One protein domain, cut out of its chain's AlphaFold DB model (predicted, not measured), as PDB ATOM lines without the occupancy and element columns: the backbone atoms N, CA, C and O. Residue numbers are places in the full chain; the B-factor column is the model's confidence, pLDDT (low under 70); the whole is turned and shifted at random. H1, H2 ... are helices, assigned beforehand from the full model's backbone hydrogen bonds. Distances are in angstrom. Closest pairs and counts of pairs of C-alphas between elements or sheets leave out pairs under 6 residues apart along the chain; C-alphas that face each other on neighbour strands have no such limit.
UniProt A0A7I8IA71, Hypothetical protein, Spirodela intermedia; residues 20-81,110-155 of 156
ATOM      1  N   ARG A  20     -21.534  23.359  -7.022       61.00
ATOM      2  CA  ARG A  20     -21.599  21.984  -6.480       61.00
ATOM      3  C   ARG A  20     -22.892  21.257  -6.868       61.00
ATOM      4  O   ARG A  20     -22.856  20.047  -7.086       61.00
ATOM      5  N   SER A  21     -24.003  21.992  -6.961       68.00
ATOM      6  CA  SER A  21     -25.309  21.438  -7.343       68.00
ATOM      7  C   SER A  21     -25.287  20.936  -8.787       68.00
ATOM      8  O   SER A  21     -25.617  19.779  -9.035       68.00
ATOM      9  N   ASP A  22     -24.787  21.766  -9.706       77.44
ATOM     10  CA  ASP A  22     -24.807  21.478 -11.145       77.44
ATOM     11  C   ASP A  22     -23.950  20.244 -11.494       77.44
ATOM     12  O   ASP A  22     -24.380  19.366 -12.235       77.44
ATOM     13  N   ILE A  23     -22.752  20.108 -10.908       84.50
ATOM     14  CA  ILE A  23     -21.858  18.957 -11.161       84.50
ATOM     15  C   ILE A  23     -22.488  17.643 -10.699       84.50
ATOM     16  O   ILE A  23     -22.292  16.608 -11.331       84.50
ATOM     17  N   THR A  24     -23.217  17.671  -9.582       86.75
ATOM     18  CA  THR A  24     -23.869  16.470  -9.052       86.75
ATOM     19  C   THR A  24     -25.009  16.044  -9.971       86.75
ATOM     20  O   THR A  24     -25.134  14.861 -10.276       86.75
ATOM     21  N   GLU A  25     -25.792  17.002 -10.472       89.25
ATOM     22  CA  GLU A  25     -26.852  16.753 -11.451       89.25
ATOM     23  C   GLU A  25     -26.293  16.167 -12.753       89.25
ATOM     24  O   GLU A  25     -26.728  15.095 -13.178       89.25
ATOM     25  N   PHE A  26     -25.264  16.794 -13.332       90.38
ATOM     26  CA  PHE A  26     -24.587  16.264 -14.517       90.38
ATOM     27  C   PHE A  26     -23.951  14.899 -14.259       90.38
ATOM     28  O   PHE A  26     -24.030  14.013 -15.103       90.38
ATOM     29  N   GLY A  27     -23.364  14.689 -13.082       92.50
ATOM     30  CA  GLY A  27     -22.805  13.397 -12.703       92.50
ATOM     31  C   GLY A  27     -23.857  12.291 -12.683       92.50
ATOM     32  O   GLY A  27     -23.626  11.213 -13.228       92.50
ATOM     33  N   MET A  28     -25.032  12.564 -12.115       93.12
ATOM     34  CA  MET A  28     -26.148  11.616 -12.126       93.12
ATOM     35  C   MET A  28     -26.683  11.389 -13.544       93.12
ATOM     36  O   MET A  28     -26.954  10.244 -13.905       93.12
ATOM     37  N   LEU A  29     -26.781  12.441 -14.364       94.25
ATOM     38  CA  LEU A  29     -27.197  12.342 -15.764       94.25
ATOM     39  C   LEU A  29     -26.268  11.418 -16.565       94.25
ATOM     40  O   LEU A  29     -26.738  10.466 -17.184       94.25
ATOM     41  N   GLU A  30     -24.955  11.648 -16.508       94.69
ATOM     42  CA  GLU A  30     -23.971  10.841 -17.239       94.69
ATOM     43  C   GLU A  30     -23.992   9.374 -16.802       94.69
ATOM     44  O   GLU A  30     -23.878   8.471 -17.631       94.69
ATOM     45  N   LEU A  31     -24.194   9.105 -15.510       95.06
ATOM     46  CA  LEU A  31     -24.311   7.737 -15.003       95.06
ATOM     47  C   LEU A  31     -25.580   7.036 -15.505       95.06
ATOM     48  O   LEU A  31     -25.512   5.868 -15.893       95.06
ATOM     49  N   VAL A  32     -26.718   7.734 -15.543       95.44
ATOM     50  CA  VAL A  32     -27.977   7.185 -16.073       95.44
ATOM     51  C   VAL A  32     -27.868   6.908 -17.575       95.44
ATOM     52  O   VAL A  32     -28.316   5.856 -18.033       95.44
ATOM     53  N   LEU A  33     -27.234   7.808 -18.329       95.06
ATOM     54  CA  LEU A  33     -27.020   7.652 -19.771       95.06
ATOM     55  C   LEU A  33     -25.975   6.581 -20.115       95.06
ATOM     56  O   LEU A  33     -26.013   6.021 -21.210       95.06
ATOM     57  N   ASN A  34     -25.085   6.234 -19.178       96.06
ATOM     58  CA  ASN A  34     -24.028   5.240 -19.371       96.06
ATOM     59  C   ASN A  34     -24.135   4.069 -18.369       96.06
ATOM     60  O   ASN A  34     -23.294   3.939 -17.468       96.06
ATOM     61  N   PRO A  35     -25.089   3.128 -18.554       95.19
ATOM     62  CA  PRO A  35     -25.312   2.010 -17.630       95.19
ATOM     63  C   PRO A  35     -24.075   1.143 -17.369       95.19
ATOM     64  O   PRO A  35     -23.907   0.611 -16.272       95.19
ATOM     65  N   ARG A  36     -23.180   1.020 -18.362       95.38
ATOM     66  CA  ARG A  36     -21.896   0.312 -18.230       95.38
ATOM     67  C   ARG A  36     -21.037   0.917 -17.116       95.38
ATOM     68  O   ARG A  36     -20.527   0.184 -16.270       95.38
ATOM     69  N   VAL A  37     -20.895   2.243 -17.121       96.19
ATOM     70  CA  VAL A  37     -20.101   2.983 -16.134       96.19
ATOM     71  C   VAL A  37     -20.792   2.943 -14.776       96.19
ATOM     72  O   VAL A  37     -20.147   2.636 -13.773       96.19
ATOM     73  N   MET A  38     -22.111   3.165 -14.741       95.88
ATOM     74  CA  MET A  38     -22.888   3.110 -13.501       95.88
ATOM     75  C   MET A  38     -22.763   1.753 -12.806       95.88
ATOM     76  O   MET A  38     -22.533   1.706 -11.599       95.88
ATOM     77  N   LYS A  39     -22.850   0.650 -13.555       96.25
ATOM     78  CA  LYS A  39     -22.691  -0.696 -13.000       96.25
ATOM     79  C   LYS A  39     -21.309  -0.888 -12.366       96.25
ATOM     80  O   LYS A  39     -21.234  -1.303 -11.213       96.25
ATOM     81  N   LYS A  40     -20.233  -0.527 -13.076       95.31
ATOM     82  CA  LYS A  40     -18.850  -0.669 -12.582       95.31
ATOM     83  C   LYS A  40     -18.588   0.207 -11.345       95.31
ATOM     84  O   LYS A  40     -17.979  -0.257 -10.385       95.31
ATOM     85  N   ALA A  41     -19.117   1.433 -11.319       94.12
ATOM     86  CA  ALA A  41     -19.034   2.314 -10.152       94.12
ATOM     87  C   ALA A  41     -19.805   1.757  -8.944       94.12
ATOM     88  O   ALA A  41     -19.282   1.732  -7.832       94.12
ATOM     89  N   GLN A  42     -21.024   1.247  -9.146       94.31
ATOM     90  CA  GLN A  42     -21.806   0.622  -8.074       94.31
ATOM     91  C   GLN A  42     -21.139  -0.642  -7.521       94.31
ATOM     92  O   GLN A  42     -21.190  -0.881  -6.317       94.31
ATOM     93  N   GLU A  43     -20.533  -1.464  -8.379       94.81
ATOM     94  CA  GLU A  43     -19.779  -2.651  -7.961       94.81
ATOM     95  C   GLU A  43     -18.574  -2.275  -7.092       94.81
ATOM     96  O   GLU A  43     -18.370  -2.883  -6.041       94.81
ATOM     97  N   GLU A  44     -17.821  -1.240  -7.474       93.81
ATOM     98  CA  GLU A  44     -16.714  -0.728  -6.667       93.81
ATOM     99  C   GLU A  44     -17.192  -0.222  -5.299       93.81
ATOM    100  O   GLU A  44     -16.643  -0.622  -4.271       93.81
ATOM    101  N   VAL A  45     -18.250   0.593  -5.272       92.56
ATOM    102  CA  VAL A  45     -18.814   1.123  -4.023       92.56
ATOM    103  C   VAL A  45     -19.309  -0.010  -3.123       92.56
ATOM    104  O   VAL A  45     -18.974  -0.036  -1.941       92.56
ATOM    105  N   ARG A  46     -20.039  -0.997  -3.662       92.38
ATOM    106  CA  ARG A  46     -20.496  -2.167  -2.887       92.38
ATOM    107  C   ARG A  46     -19.333  -2.992  -2.341       92.38
ATOM    108  O   ARG A  46     -19.465  -3.566  -1.266       92.38
ATOM    109  N   ARG A  47     -18.209  -3.064  -3.058       92.75
ATOM    110  CA  ARG A  47     -17.013  -3.784  -2.608       92.75
ATOM    111  C   ARG A  47     -16.307  -3.071  -1.452       92.75
ATOM    112  O   ARG A  47     -15.848  -3.744  -0.539       92.75
ATOM    113  N   VAL A  48     -16.198  -1.745  -1.509       90.38
ATOM    114  CA  VAL A  48     -15.421  -0.945  -0.542       90.38
ATOM    115  C   VAL A  48     -16.258  -0.559   0.674       90.38
ATOM    116  O   VAL A  48     -15.858  -0.803   1.806       90.38
ATOM    117  N   VAL A  49     -17.444   0.003   0.442       89.00
ATOM    118  CA  VAL A  49     -18.344   0.506   1.493       89.00
ATOM    119  C   VAL A  49     -19.195  -0.630   2.082       89.00
ATOM    120  O   VAL A  49     -19.629  -0.576   3.236       89.00
ATOM    121  N   GLY A  50     -19.416  -1.706   1.320       86.25
ATOM    122  CA  GLY A  50     -20.124  -2.891   1.795       86.25
ATOM    123  C   GLY A  50     -21.590  -2.607   2.121       86.25
ATOM    124  O   GLY A  50     -22.362  -2.176   1.268       86.25
ATOM    125  N   ARG A  51     -21.980  -2.893   3.370       83.69
ATOM    126  CA  ARG A  51     -23.342  -2.681   3.895       83.69
ATOM    127  C   ARG A  51     -23.494  -1.383   4.693       83.69
ATOM    128  O   ARG A  51     -24.556  -1.174   5.278       83.69
ATOM    129  N   LYS A  52     -22.454  -0.544   4.781       84.00
ATOM    130  CA  LYS A  52     -22.574   0.736   5.487       84.00
ATOM    131  C   LYS A  52     -23.627   1.600   4.784       84.00
ATOM    132  O   LYS A  52     -23.705   1.625   3.559       84.00
ATOM    133  N   LEU A  53     -24.424   2.319   5.573       78.69
ATOM    134  CA  LEU A  53     -25.408   3.271   5.048       78.69
ATOM    135  C   LEU A  53     -24.742   4.523   4.462       78.69
ATOM    136  O   LEU A  53     -25.308   5.159   3.578       78.69
ATOM    137  N   MET A  54     -23.553   4.876   4.956       83.81
ATOM    138  CA  MET A  54     -22.777   6.035   4.523       83.81
ATOM    139  C   MET A  54     -21.302   5.658   4.392       83.81
ATOM    140  O   MET A  54     -20.790   4.871   5.190       83.81
ATOM    141  N   ALA A  55     -20.645   6.210   3.374       85.19
ATOM    142  CA  ALA A  55     -19.202   6.098   3.201       85.19
ATOM    143  C   ALA A  55     -18.482   7.058   4.155       85.19
ATOM    144  O   ALA A  55     -18.963   8.165   4.404       85.19
ATOM    145  N   GLU A  56     -17.329   6.638   4.664       87.12
ATOM    146  CA  GLU A  56     -16.423   7.495   5.430       87.12
ATOM    147  C   GLU A  56     -15.357   8.110   4.515       87.12
ATOM    148  O   GLU A  56     -15.065   7.588   3.438       87.12
ATOM    149  N   ASP A  57     -14.710   9.189   4.960       82.12
ATOM    150  CA  ASP A  57     -13.634   9.833   4.191       82.12
ATOM    151  C   ASP A  57     -12.464   8.877   3.892       82.12
ATOM    152  O   ASP A  57     -11.816   8.970   2.849       82.12
ATOM    153  N   SER A  58     -12.218   7.912   4.783       85.06
ATOM    154  CA  SER A  58     -11.233   6.838   4.608       85.06
ATOM    155  C   SER A  58     -11.585   5.882   3.460       85.06
ATOM    156  O   SER A  58     -10.686   5.359   2.796       85.06
ATOM    157  N   ASP A  59     -12.877   5.684   3.181       84.00
ATOM    158  CA  ASP A  59     -13.363   4.808   2.113       84.00
ATOM    159  C   ASP A  59     -13.121   5.446   0.730       84.00
ATOM    160  O   ASP A  59     -12.844   4.735  -0.237       84.00
ATOM    161  N   ILE A  60     -13.136   6.784   0.632       82.56
ATOM    162  CA  ILE A  60     -12.963   7.541  -0.626       82.56
ATOM    163  C   ILE A  60     -11.613   7.243  -1.291       82.56
ATOM    164  O   ILE A  60     -11.530   7.115  -2.517       82.56
ATOM    165  N   ALA A  61     -10.553   7.081  -0.494       83.25
ATOM    166  CA  ALA A  61      -9.223   6.737  -0.996       83.25
ATOM    167  C   ALA A  61      -9.196   5.377  -1.722       83.25
ATOM    168  O   ALA A  61      -8.349   5.155  -2.587       83.25
ATOM    169  N   ASN A  62     -10.149   4.494  -1.413       86.62
ATOM    170  CA  ASN A  62     -10.248   3.141  -1.950       86.62
ATOM    171  C   ASN A  62     -11.239   3.016  -3.123       86.62
ATOM    172  O   ASN A  62     -11.531   1.897  -3.541       86.62
ATOM    173  N   LEU A  63     -11.725   4.131  -3.687       90.25
ATOM    174  CA  LEU A  63     -12.651   4.170  -4.831       90.25
ATOM    175  C   LEU A  63     -11.967   4.689  -6.120       90.25
ATOM    176  O   LEU A  63     -12.286   5.779  -6.610       90.25
ATOM    177  N   PRO A  64     -10.963   3.975  -6.672       90.81
ATOM    178  CA  PRO A  64     -10.185   4.460  -7.809       90.81
ATOM    179  C   PRO A  64     -11.019   4.646  -9.080       90.81
ATOM    180  O   PRO A  64     -10.771   5.602  -9.813       90.81
ATOM    181  N   TYR A  65     -12.007   3.792  -9.349       92.75
ATOM    182  CA  TYR A  65     -12.845   3.926 -10.536       92.75
ATOM    183  C   TYR A  65     -13.816   5.099 -10.414       92.75
ATOM    184  O   TYR A  65     -13.937   5.887 -11.350       92.75
ATOM    185  N   LEU A  66     -14.450   5.285  -9.254       91.81
ATOM    186  CA  LEU A  66     -15.301   6.448  -9.006       91.81
ATOM    187  C   LEU A  66     -14.510   7.754  -9.164       91.81
ATOM    188  O   LEU A  66     -15.017   8.718  -9.736       91.81
ATOM    189  N   ASN A  67     -13.234   7.772  -8.767       90.50
ATOM    190  CA  ASN A  67     -12.346   8.906  -9.026       90.50
ATOM    191  C   ASN A  67     -12.145   9.177 -10.528       90.50
ATOM    192  O   ASN A  67     -12.019  10.339 -10.925       90.50
ATOM    193  N   LEU A  68     -12.127   8.148 -11.380       93.31
ATOM    194  CA  LEU A  68     -12.086   8.334 -12.835       93.31
ATOM    195  C   LEU A  68     -13.387   8.903 -13.385       93.31
ATOM    196  O   LEU A  68     -13.353   9.809 -14.215       93.31
ATOM    197  N   VAL A  69     -14.521   8.403 -12.893       93.94
ATOM    198  CA  VAL A  69     -15.853   8.903 -13.253       93.94
ATOM    199  C   VAL A  69     -15.953  10.391 -12.936       93.94
ATOM    200  O   VAL A  69     -16.310  11.183 -13.803       93.94
ATOM    201  N   VAL A  70     -15.553  10.789 -11.727       91.50
ATOM    202  CA  VAL A  70     -15.542  12.194 -11.308       91.50
ATOM    203  C   VAL A  70     -14.648  13.026 -12.229       91.50
ATOM    204  O   VAL A  70     -15.088  14.061 -12.722       91.50
ATOM    205  N   LYS A  71     -13.427  12.574 -12.537       90.50
ATOM    206  CA  LYS A  71     -12.530  13.288 -13.467       90.50
ATOM    207  C   LYS A  71     -13.156  13.513 -14.844       90.50
ATOM    208  O   LYS A  71     -13.009  14.602 -15.394       90.50
ATOM    209  N   GLU A  72     -13.861  12.521 -15.377       93.88
ATOM    210  CA  GLU A  72     -14.532  12.642 -16.675       93.88
ATOM    211  C   GLU A  72     -15.741  13.586 -16.618       93.88
ATOM    212  O   GLU A  72     -15.925  14.389 -17.533       93.88
ATOM    213  N   ILE A  73     -16.494  13.595 -15.511       92.50
ATOM    214  CA  ILE A  73     -17.561  14.585 -15.281       92.50
ATOM    215  C   ILE A  73     -16.977  16.001 -15.284       92.50
ATOM    216  O   ILE A  73     -17.512  16.874 -15.955       92.50
ATOM    217  N   PHE A  74     -15.857  16.243 -14.596       89.31
ATOM    218  CA  PHE A  74     -15.208  17.561 -14.590       89.31
ATOM    219  C   PHE A  74     -14.666  17.976 -15.964       89.31
ATOM    220  O   PHE A  74     -14.614  19.173 -16.255       89.31
ATOM    221  N   ARG A  75     -14.256  17.015 -16.801       91.75
ATOM    222  CA  ARG A  75     -13.810  17.282 -18.173       91.75
ATOM    223  C   ARG A  75     -14.977  17.753 -19.042       91.75
ATOM    224  O   ARG A  75     -14.864  18.779 -19.709       91.75
ATOM    225  N   LEU A  76     -16.096  17.027 -19.026       91.25
ATOM    226  CA  LEU A  76     -17.267  17.373 -19.835       91.25
ATOM    227  C   LEU A  76     -18.043  18.563 -19.264       91.25
ATOM    228  O   LEU A  76     -18.490  19.422 -20.023       91.25
ATOM    229  N   HIS A  77     -18.153  18.675 -17.948       89.69
ATOM    230  CA  HIS A  77     -18.993  19.665 -17.274       89.69
ATOM    231  C   HIS A  77     -18.153  20.535 -16.329       89.69
ATOM    232  O   HIS A  77     -18.327  20.484 -15.106       89.69
ATOM    233  N   PRO A  78     -17.198  21.331 -16.860       85.38
ATOM    234  CA  PRO A  78     -16.339  22.157 -16.030       85.38
ATOM    235  C   PRO A  78     -17.175  23.227 -15.303       85.38
ATOM    236  O   PRO A  78     -17.892  23.986 -15.955       85.38
ATOM    237  N   PRO A  79     -17.034  23.400 -13.975       81.12
ATOM    238  CA  PRO A  79     -17.843  24.363 -13.203       81.12
ATOM    239  C   PRO A  79     -17.516  25.836 -13.493       81.12
ATOM    240  O   PRO A  79     -18.158  26.758 -12.981       81.12
ATOM    241  N   ALA A  80     -16.438  26.068 -14.238       82.00
ATOM    242  CA  ALA A  80     -15.978  27.369 -14.697       82.00
ATOM    243  C   ALA A  80     -15.484  27.222 -16.149       82.00
ATOM    244  O   ALA A  80     -14.278  27.131 -16.372       82.00
ATOM    245  N   PRO A  81     -16.392  27.162 -17.140       81.56
ATOM    246  CA  PRO A  81     -16.025  26.878 -18.529       81.56
ATOM    247  C   PRO A  81     -15.099  27.938 -19.150       81.56
ATOM    248  O   PRO A  81     -14.328  27.606 -20.044       81.56
ATOM    249  N   TRP A 110     -13.794  24.867 -21.483       89.06
ATOM    250  CA  TRP A 110     -14.792  24.027 -22.149       89.06
ATOM    251  C   TRP A 110     -14.330  23.567 -23.536       89.06
ATOM    252  O   TRP A 110     -14.460  22.384 -23.850       89.06
ATOM    253  N   ALA A 111     -13.743  24.475 -24.324       88.00
ATOM    254  CA  ALA A 111     -13.199  24.152 -25.640       88.00
ATOM    255  C   ALA A 111     -11.972  23.238 -25.538       88.00
ATOM    256  O   ALA A 111     -11.921  22.215 -26.211       88.00
ATOM    257  N   ILE A 112     -11.023  23.546 -24.644       88.12
ATOM    258  CA  ILE A 112      -9.806  22.733 -24.459       88.12
ATOM    259  C   ILE A 112     -10.154  21.295 -24.047       88.12
ATOM    260  O   ILE A 112      -9.567  20.331 -24.533       88.12
ATOM    261  N   MET A 113     -11.132  21.126 -23.156       86.56
ATOM    262  CA  MET A 113     -11.547  19.805 -22.677       86.56
ATOM    263  C   MET A 113     -12.311  18.981 -23.725       86.56
ATOM    264  O   MET A 113     -12.508  17.785 -23.513       86.56
ATOM    265  N   ARG A 114     -12.725  19.600 -24.839       90.31
ATOM    266  CA  ARG A 114     -13.423  18.970 -25.972       90.31
ATOM    267  C   ARG A 114     -12.622  18.979 -27.271       90.31
ATOM    268  O   ARG A 114     -13.134  18.562 -28.302       90.31
ATOM    269  N   ASP A 115     -11.378  19.436 -27.228       88.56
ATOM    270  CA  ASP A 115     -10.532  19.488 -28.411       88.56
ATOM    271  C   ASP A 115     -10.204  18.059 -28.895       88.56
ATOM    272  O   ASP A 115      -9.565  17.305 -28.148       88.56
ATOM    273  N   PRO A 116     -10.598  17.665 -30.124       90.00
ATOM    274  CA  PRO A 116     -10.273  16.354 -30.681       90.00
ATOM    275  C   PRO A 116      -8.765  16.149 -30.904       90.00
ATOM    276  O   PRO A 116      -8.318  15.008 -31.011       90.00
ATOM    277  N   GLY A 117      -7.969  17.225 -30.953       89.00
ATOM    278  CA  GLY A 117      -6.508  17.158 -30.993       89.00
ATOM    279  C   GLY A 117      -5.879  16.740 -29.659       89.00
ATOM    280  O   GLY A 117      -4.777  16.195 -29.644       89.00
ATOM    281  N   LEU A 118      -6.585  16.952 -28.543       85.88
ATOM    282  CA  LEU A 118      -6.126  16.604 -27.193       85.88
ATOM    283  C   LEU A 118      -6.821  15.358 -26.634       85.88
ATOM    284  O   LEU A 118      -6.225  14.613 -25.852       85.88
ATOM    285  N   TRP A 119      -8.075  15.125 -27.022       86.69
ATOM    286  CA  TRP A 119      -8.916  14.056 -26.499       86.69
ATOM    287  C   TRP A 119      -9.488  13.214 -27.631       86.69
ATOM    288  O   TRP A 119     -10.245  13.698 -28.468       86.69
ATOM    289  N   LYS A 120      -9.201  11.909 -27.612       88.94
ATOM    290  CA  LYS A 120      -9.877  10.955 -28.494       88.94
ATOM    291  C   LYS A 120     -11.353  10.839 -28.110       88.94
ATOM    292  O   LYS A 120     -11.645  10.588 -26.936       88.94
ATOM    293  N   ASP A 121     -12.238  10.963 -29.097       92.00
ATOM    294  CA  ASP A 121     -13.696  10.922 -28.932       92.00
ATOM    295  C   ASP A 121     -14.151  11.865 -27.795       92.00
ATOM    296  O   ASP A 121     -14.581  11.401 -26.732       92.00
ATOM    297  N   PRO A 122     -13.971  13.192 -27.959       90.50
ATOM    298  CA  PRO A 122     -14.057  14.165 -26.868       90.50
ATOM    299  C   PRO A 122     -15.453  14.273 -26.250       90.50
ATOM    300  O   PRO A 122     -15.568  14.578 -25.064       90.50
ATOM    301  N   ASP A 123     -16.508  13.993 -27.008       91.06
ATOM    302  CA  ASP A 123     -17.887  14.074 -26.519       91.06
ATOM    303  C   ASP A 123     -18.371  12.773 -25.865       91.06
ATOM    304  O   ASP A 123     -19.432  12.744 -25.245       91.06
ATOM    305  N   VAL A 124     -17.591  11.690 -25.959       93.44
ATOM    306  CA  VAL A 124     -17.947  10.402 -25.359       93.44
ATOM    307  C   VAL A 124     -17.521  10.376 -23.895       93.44
ATOM    308  O   VAL A 124     -16.342  10.559 -23.570       93.44
ATOM    309  N   PHE A 125     -18.479  10.074 -23.016       94.50
ATOM    310  CA  PHE A 125     -18.234   9.839 -21.598       94.50
ATOM    311  C   PHE A 125     -17.480   8.519 -21.391       94.50
ATOM    312  O   PHE A 125     -18.062   7.430 -21.394       94.50
ATOM    313  N   TRP A 126     -16.159   8.608 -21.225       94.19
ATOM    314  CA  TRP A 126     -15.286   7.437 -21.149       94.19
ATOM    315  C   TRP A 126     -14.273   7.554 -20.000       94.19
ATOM    316  O   TRP A 126     -13.115   7.896 -20.232       94.19
ATOM    317  N   PRO A 127     -14.670   7.242 -18.750       93.94
ATOM    318  CA  PRO A 127     -13.806   7.378 -17.574       93.94
ATOM    319  C   PRO A 127     -12.490   6.601 -17.652       93.94
ATOM    320  O   PRO A 127     -11.468   7.056 -17.137       93.94
ATOM    321  N   GLU A 128     -12.482   5.442 -18.316       93.00
ATOM    322  CA  GLU A 128     -11.284   4.607 -18.440       93.00
ATOM    323  C   GLU A 128     -10.140   5.294 -19.207       93.00
ATOM    324  O   GLU A 128      -8.989   4.895 -19.061       93.00
ATOM    325  N   ARG A 129     -10.390   6.404 -19.922       90.56
ATOM    326  CA  ARG A 129      -9.319   7.218 -20.533       90.56
ATOM    327  C   ARG A 129      -8.303   7.765 -19.523       90.56
ATOM    328  O   ARG A 129      -7.211   8.188 -19.893       90.56
ATOM    329  N   PHE A 130      -8.668   7.802 -18.245       87.06
ATOM    330  CA  PHE A 130      -7.788   8.227 -17.163       87.06
ATOM    331  C   PHE A 130      -7.069   7.065 -16.466       87.06
ATOM    332  O   PHE A 130      -6.241   7.333 -15.599       87.06
ATOM    333  N   GLU A 131      -7.351   5.809 -16.825       83.19
ATOM    334  CA  GLU A 131      -6.815   4.605 -16.174       83.19
ATOM    335  C   GLU A 131      -5.294   4.478 -16.383       83.19
ATOM    336  O   GLU A 131      -4.545   4.336 -15.418       83.19
ATOM    337  N   GLU A 132      -4.806   4.700 -17.610       63.53
ATOM    338  CA  GLU A 132      -3.365   4.722 -17.932       63.53
ATOM    339  C   GLU A 132      -2.614   5.882 -17.257       63.53
ATOM    340  O   GLU A 132      -1.415   5.802 -16.984       63.53
ATOM    341  N   ARG A 133      -3.326   6.969 -16.932       56.09
ATOM    342  CA  ARG A 133      -2.735   8.190 -16.368       56.09
ATOM    343  C   ARG A 133      -2.566   8.146 -14.847       56.09
ATOM    344  O   ARG A 133      -2.050   9.109 -14.279       56.09
ATOM    345  N   ILE A 134      -2.997   7.066 -14.185       51.59
ATOM    346  CA  ILE A 134      -2.889   6.885 -12.726       51.59
ATOM    347  C   ILE A 134      -1.516   6.333 -12.293       51.59
ATOM    348  O   ILE A 134      -1.150   6.504 -11.132       51.59
ATOM    349  N   SER A 135      -0.704   5.752 -13.187       43.28
ATOM    350  CA  SER A 135       0.578   5.135 -12.782       43.28
ATOM    351  C   SER A 135       1.635   6.132 -12.274       43.28
ATOM    352  O   SER A 135       2.560   5.732 -11.571       43.28
ATOM    353  N   SER A 136       1.479   7.438 -12.533       37.12
ATOM    354  CA  SER A 136       2.364   8.482 -12.003       37.12
ATOM    355  C   SER A 136       1.597   9.508 -11.158       37.12
ATOM    356  O   SER A 136       1.110  10.515 -11.671       37.12
ATOM    357  N   THR A 137       1.545   9.242  -9.854       31.52
ATOM    358  CA  THR A 137       1.414  10.212  -8.752       31.52
ATOM    359  C   THR A 137       0.156  11.097  -8.735       31.52
ATOM    360  O   THR A 137      -0.048  11.994  -9.553       31.52
ATOM    361  N   TRP A 138      -0.634  10.944  -7.670       35.28
ATOM    362  CA  TRP A 138      -1.780  11.788  -7.299       35.28
ATOM    363  C   TRP A 138      -1.493  13.309  -7.308       35.28
ATOM    364  O   TRP A 138      -2.414  14.103  -7.475       35.28
ATOM    365  N   ALA A 139      -0.223  13.721  -7.227       35.25
ATOM    366  CA  ALA A 139       0.218  15.114  -7.308       35.25
ATOM    367  C   ALA A 139       0.098  15.760  -8.710       35.25
ATOM    368  O   ALA A 139       0.119  16.984  -8.817       35.25
ATOM    369  N   ARG A 140      -0.043  14.979  -9.795       42.38
ATOM    370  CA  ARG A 140      -0.035  15.488 -11.187       42.38
ATOM    371  C   ARG A 140      -1.412  15.693 -11.818       42.38
ATOM    372  O   ARG A 140      -1.498  16.082 -12.976       42.38
ATOM    373  N   THR A 141      -2.503  15.393 -11.113       46.38
ATOM    374  CA  THR A 141      -3.864  15.523 -11.675       46.38
ATOM    375  C   THR A 141      -4.874  16.028 -10.647       46.38
ATOM    376  O   THR A 141      -6.018  15.577 -10.622       46.38
ATOM    377  N   SER A 142      -4.478  16.970  -9.791       34.28
ATOM    378  CA  SER A 142      -5.477  17.810  -9.124       34.28
ATOM    379  C   SER A 142      -6.262  18.570 -10.194       34.28
ATOM    380  O   SER A 142      -5.706  18.920 -11.234       34.28
ATOM    381  N   SER A 143      -7.547  18.838  -9.958       41.22
ATOM    382  CA  SER A 143      -8.379  19.669 -10.846       41.22
ATOM    383  C   SER A 143      -7.659  20.983 -11.212       41.22
ATOM    384  O   SER A 143      -7.593  21.367 -12.375       41.22
ATOM    385  N   THR A 144      -6.930  21.561 -10.251       40.84
ATOM    386  CA  THR A 144      -6.016  22.700 -10.434       40.84
ATOM    387  C   THR A 144      -4.859  22.459 -11.407       40.84
ATOM    388  O   THR A 144      -4.490  23.387 -12.107       40.84
ATOM    389  N   TYR A 145      -4.300  21.250 -11.496       45.34
ATOM    390  CA  TYR A 145      -3.226  20.898 -12.434       45.34
ATOM    391  C   TYR A 145      -3.757  20.675 -13.855       45.34
ATOM    392  O   TYR A 145      -3.095  21.032 -14.819       45.34
ATOM    393  N   LEU A 146      -4.972  20.135 -14.008       49.16
ATOM    394  CA  LEU A 146      -5.657  20.110 -15.306       49.16
ATOM    395  C   LEU A 146      -5.955  21.531 -15.799       49.16
ATOM    396  O   LEU A 146      -5.724  21.817 -16.969       49.16
ATOM    397  N   PHE A 147      -6.383  22.426 -14.903       44.16
ATOM    398  CA  PHE A 147      -6.581  23.841 -15.219       44.16
ATOM    399  C   PHE A 147      -5.262  24.571 -15.515       44.16
ATOM    400  O   PHE A 147      -5.182  25.278 -16.514       44.16
ATOM    401  N   HIS A 148      -4.212  24.361 -14.714       41.34
ATOM    402  CA  HIS A 148      -2.897  24.970 -14.938       41.34
ATOM    403  C   HIS A 148      -2.218  24.457 -16.206       41.34
ATOM    404  O   HIS A 148      -1.672  25.252 -16.955       41.34
ATOM    405  N   ARG A 149      -2.279  23.155 -16.499       41.69
ATOM    406  CA  ARG A 149      -1.631  22.589 -17.688       41.69
ATOM    407  C   ARG A 149      -2.390  22.910 -18.978       41.69
ATOM    408  O   ARG A 149      -1.767  23.090 -20.016       41.69
ATOM    409  N   ALA A 150      -3.721  23.011 -18.914       41.81
ATOM    410  CA  ALA A 150      -4.526  23.563 -20.005       41.81
ATOM    411  C   ALA A 150      -4.183  25.041 -20.260       41.81
ATOM    412  O   ALA A 150      -4.094  25.454 -21.411       41.81
ATOM    413  N   ALA A 151      -3.936  25.819 -19.199       38.69
ATOM    414  CA  ALA A 151      -3.462  27.195 -19.312       38.69
ATOM    415  C   ALA A 151      -2.033  27.282 -19.882       38.69
ATOM    416  O   ALA A 151      -1.783  28.107 -20.748       38.69
ATOM    417  N   GLU A 152      -1.110  26.416 -19.456       36.94
ATOM    418  CA  GLU A 152       0.268  26.367 -19.974       36.94
ATOM    419  C   GLU A 152       0.324  25.962 -21.455       36.94
ATOM    420  O   GLU A 152       1.095  26.547 -22.205       36.94
ATOM    421  N   PHE A 153      -0.512  25.015 -21.903       38.44
ATOM    422  CA  PHE A 153      -0.580  24.613 -23.316       38.44
ATOM    423  C   PHE A 153      -1.222  25.683 -24.217       38.44
ATOM    424  O   PHE A 153      -0.941  25.729 -25.406       38.44
ATOM    425  N   ALA A 154      -2.066  26.559 -23.662       33.91
ATOM    426  CA  ALA A 154      -2.641  27.697 -24.384       33.91
ATOM    427  C   ALA A 154      -1.708  28.928 -24.438       33.91
ATOM    428  O   ALA A 154      -2.020  29.897 -25.130       33.91
ATOM    429  N   LEU A 155      -0.601  28.917 -23.685       33.56
ATOM    430  CA  LEU A 155       0.334  30.039 -23.532       33.56
ATOM    431  C   LEU A 155       1.763  29.724 -24.024       33.56
ATOM    432  O   LEU A 155       2.639  30.579 -23.884       33.56
TER     433      LEU A 155
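This is residues 20 to 81 and 110 to 155 of the 156 residues of the protein "Hypothetical protein" of Spirodela intermedia (UniProt A0A7I8IA71). H4 runs through the middle of the model and is laid across both arms of a V made by H1 and H2, which meet near their ends; short H5 packs on H4. H6 lies toward one end of the long axis, near H4 but touching no helix, while H2 and the short H3 lie toward the other end. The printed part has 108 residues with six named helices, in the order H1 to H6, and no named strand; the class is all helix. The whole is compact, with a radius of gyration of the C-alphas of 14.6 A, yet elongated in outline, spanning 48 by 30 by 26 A.

H1, residues 20 to 33, begins at C-alpha 20 at (-21.599, 21.984, -6.480) and is 20.3 A long from first to last C-alpha. H2, residues 35 to 48, measures 20.0 A. H3 is residues 57 to 60, 5.4 A long. H4, residues 64 to 76, measures 19.0 A and begins at C-alpha 64 at (-10.185, 4.460, -7.809). H5, residues 127 to 130, measures 6.1 A. H6, residues 143 to 153, measures 15.5 A and ends at C-alpha 153 at (-0.580, 24.613, -23.316).

H4 is the hub, touching three helices. Its residues 70 to 74 alone touch H1, with C-alphas of Gly 27 and Ile 73 closest at 6.0 A, and the two lines stand about perpendicular at 74 degrees. Its residues 65 to 69 alone touch H2, with C-alphas of Ala 41 and Leu 66 closest at 5.7 A, at a steep tilt of 39 degrees, opposite ways. H4 touches H5 too, with C-alphas of Val 69 and Pro 127 closest at 5.0 A. H1 and H2 only just touch, with 3 pairs of C-alphas within 8 A, and only at the corner by their link; the closest C-alphas are those of Leu 31 and Met 38, 5.1 A. H2 and H3 are close but not clearly touching, with C-alphas of Val 48 and Asp 59 closest at 6.7 A. H4 and H6 are near each other, with no pair of C-alphas within 8 A. H3 and H6 are apart. In H1, H2, H4 and H6 every O i to N i+4 pair is within hydrogen-bond range; H3 and H5 are too short for such a pair.

The C-alphas farthest apart, those of Arg 51 and Leu 155, are 48.8 A apart. Residues 82 to 109 are not printed, and C-alphas 81 and 110 are 4.8 A apart across this cut. The link H5 to H6, 12 residues, is long. Residues 110 to 126 hold no named element. The mean pLDDT of the printed part is 78.7; residues 20 to 21 and 132 to 155 are under 70, and H6 has a mean of 42.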